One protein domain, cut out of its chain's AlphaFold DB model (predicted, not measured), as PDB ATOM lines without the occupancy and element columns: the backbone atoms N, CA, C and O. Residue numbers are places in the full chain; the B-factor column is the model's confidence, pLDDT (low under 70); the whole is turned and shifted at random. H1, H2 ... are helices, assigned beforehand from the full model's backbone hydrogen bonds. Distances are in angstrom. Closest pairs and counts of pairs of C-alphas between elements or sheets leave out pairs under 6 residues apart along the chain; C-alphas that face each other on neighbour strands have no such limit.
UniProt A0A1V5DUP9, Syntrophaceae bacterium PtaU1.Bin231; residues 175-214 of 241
ATOM      1  N   GLU A 175       5.361   8.893  14.841       88.50
ATOM      2  CA  GLU A 175       6.695   9.279  15.301       88.50
ATOM      3  C   GLU A 175       6.631  10.403  16.342       88.50
ATOM      4  O   GLU A 175       7.320  10.345  17.356       88.50
ATOM      5  N   VAL A 176       5.751  11.387  16.129       86.88
ATOM      6  CA  VAL A 176       5.534  12.502  17.064       86.88
ATOM      7  C   VAL A 176       4.893  12.004  18.359       86.88
ATOM      8  O   VAL A 176       5.238  12.474  19.439       86.88
ATOM      9  N   LEU A 177       3.974  11.038  18.276       87.94
ATOM     10  CA  LEU A 177       3.332  10.468  19.457       87.94
ATOM     11  C   LEU A 177       4.321   9.667  20.313       87.94
ATOM     12  O   LEU A 177       4.273   9.758  21.541       87.94
ATOM     13  N   ASN A 178       5.229   8.922  19.678       89.25
ATOM     14  CA  ASN A 178       6.305   8.221  20.378       89.25
ATOM     15  C   ASN A 178       7.224   9.219  21.093       89.25
ATOM     16  O   ASN A 178       7.414   9.098  22.300       89.25
ATOM     17  N   GLU A 179       7.687  10.257  20.389       90.44
ATOM     18  CA  GLU A 179       8.516  11.323  20.971       90.44
ATOM     19  C   GLU A 179       7.810  12.012  22.154       90.44
ATOM     20  O   GLU A 179       8.403  12.219  23.209       90.44
ATOM     21  N   PHE A 180       6.514  12.323  22.035       89.88
ATOM     22  CA  PHE A 180       5.742  12.918  23.134       89.88
ATOM     23  C   PHE A 180       5.604  11.985  24.334       89.88
ATOM     24  O   PHE A 180       5.619  12.451  25.473       89.88
ATOM     25  N   THR A 181       5.462  10.685  24.084       90.06
ATOM     26  CA  THR A 181       5.369   9.680  25.146       90.06
ATOM     27  C   THR A 181       6.689   9.579  25.903       90.06
ATOM     28  O   THR A 181       6.675   9.572  27.132       90.06
ATOM     29  N   GLU A 182       7.817   9.570  25.189       92.19
ATOM     30  CA  GLU A 182       9.158   9.576  25.780       92.19
ATOM     31  C   GLU A 182       9.391  10.845  26.608       92.19
ATOM     32  O   GLU A 182       9.693  10.748  27.795       92.19
ATOM     33  N   ILE A 183       9.120  12.028  26.043       90.75
ATOM     34  CA  ILE A 183       9.249  13.309  26.758       90.75
ATOM     35  C   ILE A 183       8.386  13.326  28.026       90.75
ATOM     36  O   ILE A 183       8.849  13.747  29.085       90.75
ATOM     37  N   ALA A 184       7.134  12.870  27.946       91.06
ATOM     38  CA  ALA A 184       6.238  12.843  29.100       91.06
ATOM     39  C   ALA A 184       6.722  11.867  30.186       91.06
ATOM     40  O   ALA A 184       6.651  12.189  31.376       91.06
ATOM     41  N   ALA A 185       7.224  10.692  29.793       92.56
ATOM     42  CA  ALA A 185       7.785   9.709  30.714       92.56
ATOM     43  C   ALA A 185       9.051  10.241  31.404       92.56
ATOM     44  O   ALA A 185       9.163  10.139  32.629       92.56
ATOM     45  N   ASP A 186       9.949  10.872  30.649       91.06
ATOM     46  CA  ASP A 186      11.179  11.473  31.166       91.06
ATOM     47  C   ASP A 186      10.880  12.631  32.124       91.06
ATOM     48  O   ASP A 186      11.442  12.690  33.220       91.06
ATOM     49  N   GLN A 187       9.938  13.516  31.774       89.62
ATOM     50  CA  GLN A 187       9.518  14.613  32.652       89.62
ATOM     51  C   GLN A 187       8.883  14.103  33.950       89.62
ATOM     52  O   GLN A 187       9.147  14.647  35.025       89.62
ATOM     53  N   LEU A 188       8.082  13.035  33.883       87.81
ATOM     54  CA  LEU A 188       7.508  12.402  35.067       87.81
ATOM     55  C   LEU A 188       8.590  11.762  35.950       87.81
ATOM     56  O   LEU A 188       8.570  11.944  37.169       87.81
ATOM     57  N   ALA A 189       9.544  11.042  35.357       88.50
ATOM     58  CA  ALA A 189      10.657  10.441  36.087       88.50
ATOM     59  C   ALA A 189      11.518  11.512  36.775       88.50
ATOM     60  O   ALA A 189      11.793  11.400  37.973       88.50
ATOM     61  N   ALA A 190      11.863  12.582  36.052       87.62
ATOM     62  CA  ALA A 190      12.605  13.724  36.577       87.62
ATOM     63  C   ALA A 190      11.840  14.448  37.697       87.62
ATOM     64  O   ALA A 190      12.435  14.893  38.681       87.62
ATOM     65  N   TRP A 191      10.512  14.555  37.597       84.56
ATOM     66  CA  TRP A 191       9.689  15.131  38.659       84.56
ATOM     67  C   TRP A 191       9.724  14.281  39.933       84.56
ATOM     68  O   TRP A 191       9.952  14.804  41.029       84.56
ATOM     69  N   LEU A 192       9.532  12.966  39.790       83.94
ATOM     70  CA  LEU A 192       9.521  12.010  40.899       83.94
ATOM     71  C   LEU A 192      10.890  11.886  41.584       83.94
ATOM     72  O   LEU A 192      10.938  11.675  42.797       83.94
ATOM     73  N   SER A 193      11.989  12.051  40.842       86.44
ATOM     74  CA  SER A 193      13.356  12.070  41.383       86.44
ATOM     75  C   SER A 193      13.789  13.437  41.927       86.44
ATOM     76  O   SER A 193      14.851  13.549  42.537       86.44
ATOM     77  N   GLY A 194      12.984  14.486  41.727       84.00
ATOM     78  CA  GLY A 194      13.314  15.854  42.128       84.00
ATOM     79  C   GLY A 194      14.382  16.531  41.266       84.00
ATOM     80  O   GLY A 194      15.000  17.486  41.725       84.00
ATOM     81  N   GLN A 195      14.593  16.048  40.042       86.44
ATOM     82  CA  GLN A 195      15.578  16.554  39.085       86.44
ATOM     83  C   GLN A 195      14.965  17.432  37.983       86.44
ATOM     84  O   GLN A 195      15.713  18.055  37.233       86.44
ATOM     85  N   LEU A 196      13.632  17.496  37.868       84.50
ATOM     86  CA  LEU A 196      12.977  18.359  36.882       84.50
ATOM     87  C   LEU A 196      13.263  19.835  37.192       84.50
ATOM     88  O   LEU A 196      13.044  20.300  38.312       84.50
ATOM     89  N   ALA A 197      13.728  20.581  36.191       82.19
ATOM     90  CA  ALA A 197      14.004  22.001  36.347       82.19
ATOM     91  C   ALA A 197      12.703  22.792  36.567       82.19
ATOM     92  O   ALA A 197      11.713  22.592  35.865       82.19
ATOM     93  N   ALA A 198      12.714  23.757  37.492       75.69
ATOM     94  CA  ALA A 198      11.540  24.585  37.795       75.69
ATOM     95  C   ALA A 198      10.998  25.345  36.567       75.69
ATOM     96  O   ALA A 198       9.803  25.603  36.475       75.69
ATOM     97  N   THR A 199      11.863  25.661  35.599       78.12
ATOM     98  CA  THR A 199      11.500  26.317  34.332       78.12
ATOM     99  C   THR A 199      10.683  25.437  33.388       78.12
ATOM    100  O   THR A 199      10.059  25.961  32.471       78.12
ATOM    101  N   GLU A 200      10.695  24.117  33.579       79.56
ATOM    102  CA  GLU A 200       9.886  23.178  32.793       79.56
ATOM    103  C   GLU A 200       8.498  22.950  33.400       79.56
ATOM    104  O   GLU A 200       7.620  22.366  32.765       79.56
ATOM    105  N   VAL A 201       8.265  23.457  34.612       80.56
ATOM    106  CA  VAL A 201       6.971  23.369  35.278       80.56
ATOM    107  C   VAL A 201       6.091  24.511  34.791       80.56
ATOM    108  O   VAL A 201       6.313  25.673  35.120       80.56
ATOM    109  N   LEU A 202       5.052  24.179  34.023       79.12
ATOM    110  CA  LEU A 202       4.137  25.181  33.465       79.12
ATOM    111  C   LEU A 202       3.382  25.967  34.552       79.12
ATOM    112  O   LEU A 202       3.094  27.144  34.366       79.12
ATOM    113  N   ASN A 203       3.105  25.319  35.688       79.12
ATOM    114  CA  ASN A 203       2.451  25.908  36.856       79.12
ATOM    115  C   ASN A 203       3.362  25.765  38.088       79.12
ATOM    116  O   ASN A 203       3.134  24.864  38.899       79.12
ATOM    117  N   PRO A 204       4.401  26.605  38.246       71.38
ATOM    118  CA  PRO A 204       5.357  26.486  39.350       71.38
ATOM    119  C   PRO A 204       4.692  26.568  40.730       71.38
ATOM    120  O   PRO A 204       5.140  25.945  41.681       71.38
ATOM    121  N   GLU A 205       3.573  27.280  40.837       70.50
ATOM    122  CA  GLU A 205       2.821  27.419  42.092       70.50
ATOM    123  C   GLU A 205       2.090  26.126  42.501       70.50
ATOM    124  O   GLU A 205       1.686  25.968  43.648       70.50
ATOM    125  N   ALA A 206       1.952  25.163  41.582       68.25
ATOM    126  CA  ALA A 206       1.409  23.837  41.872       68.25
ATOM    127  C   ALA A 206       2.475  22.847  42.386       68.25
ATOM    128  O   ALA A 206       2.138  21.707  42.709       68.25
ATOM    129  N   VAL A 207       3.749  23.254  42.465       64.12
ATOM    130  CA  VAL A 207       4.861  22.399  42.925       64.12
ATOM    131  C   VAL A 207       4.712  22.010  44.400       64.12
ATOM    132  O   VAL A 207       5.150  20.927  44.788       64.12
ATOM    133  N   ASP A 208       4.012  22.826  45.191       60.97
ATOM    134  CA  ASP A 208       3.772  22.598  46.621       60.97
ATOM    135  C   ASP A 208       2.598  21.641  46.916       60.97
ATOM    136  O   ASP A 208       2.262  21.398  48.079       60.97
ATOM    137  N   VAL A 209       1.968  21.040  45.893       60.91
ATOM    138  CA  VAL A 209       1.024  19.933  46.117       60.91
ATOM    139  C   VAL A 209       1.825  18.736  46.648       60.91
ATOM    140  O   VAL A 209       2.725  18.265  45.950       60.91
ATOM    141  N   PRO A 210       1.534  18.209  47.858       56.28
ATOM    142  CA  PRO A 210       2.432  17.271  48.523       56.28
ATOM    143  C   PRO A 210       2.751  16.063  47.641       56.28
ATOM    144  O   PRO A 210       1.845  15.310  47.270       56.28
ATOM    145  N   ARG A 211       4.046  15.834  47.369       56.09
ATOM    146  CA  ARG A 211       4.571  14.623  46.698       56.09
ATOM    147  C   ARG A 211       4.060  13.326  47.344       56.09
ATOM    148  O   ARG A 211       3.976  12.291  46.692       56.09
ATOM    149  N   GLU A 212       3.658  13.407  48.609       53.72
ATOM    150  CA  GLU A 212       3.023  12.348  49.396       53.72
ATOM    151  C   GLU A 212       1.696  11.840  48.801       53.72
ATOM    152  O   GLU A 212       1.359  10.674  48.991       53.72
ATOM    153  N   ARG A 213       0.964  12.661  48.033       57.34
ATOM    154  CA  ARG A 213      -0.311  12.264  47.406       57.34
ATOM    155  C   ARG A 213      -0.155  11.351  46.187       57.34
ATOM    156  O   ARG A 213      -1.119  10.685  45.825       57.34
ATOM    157  N   LEU A 214       1.020  11.318  45.554       58.41
ATOM    158  CA  LEU A 214       1.252  10.602  44.289       58.41
ATOM    159  C   LEU A 214       2.044   9.294  44.449       58.41
ATOM    160  O   LEU A 214       2.425   8.695  43.451       58.41
TER     161      LEU A 214
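What this domain is: This is residues 175 to 214 of the 241 residues of a protein of Syntrophaceae bacterium PtaU1.Bin231 (UniProt A0A1V5DUP9). A long straight helix, H1, makes most of the length, and from its last residue a wide loop, residues 194 to 210, swings out to one side and folds back to a short last turn of helix, H2, near that same end of H1. The other end of H1 sticks out, with residues 175 to 185 standing free. The printed part has 40 residues with two named helices, H1 then H2, and no named strand; its class is all helix. It is loose, with a radius of gyration of the C-alphas of 11.5 A, and elongated, spanning 34 by 19 by 15 A.

How they stand to each other: H1, residues 175 to 193, comes first, and each of its O i to N i+4 pairs is within hydrogen-bond range. A long link of 17 residues follows, and its C-alphas lie 6 to 14 A from the mean of all C-alphas. H2, residues 211 to 214, is too short for an O i to N i+4 pair, but its one O i to N i+3 pair is within range. H1 and H2 are only just apart, their closest C-alphas being 8.1 A from each other.

Where its parts are: H1 runs from C-alpha 175 at (6.695, 9.279, 15.301) to C-alpha 193 at (13.356, 12.070, 41.383), a length of 27.1 A. H2 ends at C-alpha 214, at (1.252, 10.602, 44.289), and is 5.7 A long.

The domain as a whole: The C-alphas of Glu 175 and Pro 210, 34.4 A apart, are the two farthest from each other. The printed part has no cut, and the link from H1 to H2 is long. The mean pLDDT of the printed part is 79.4, and residues 206 to 214, under 70, have low confidence.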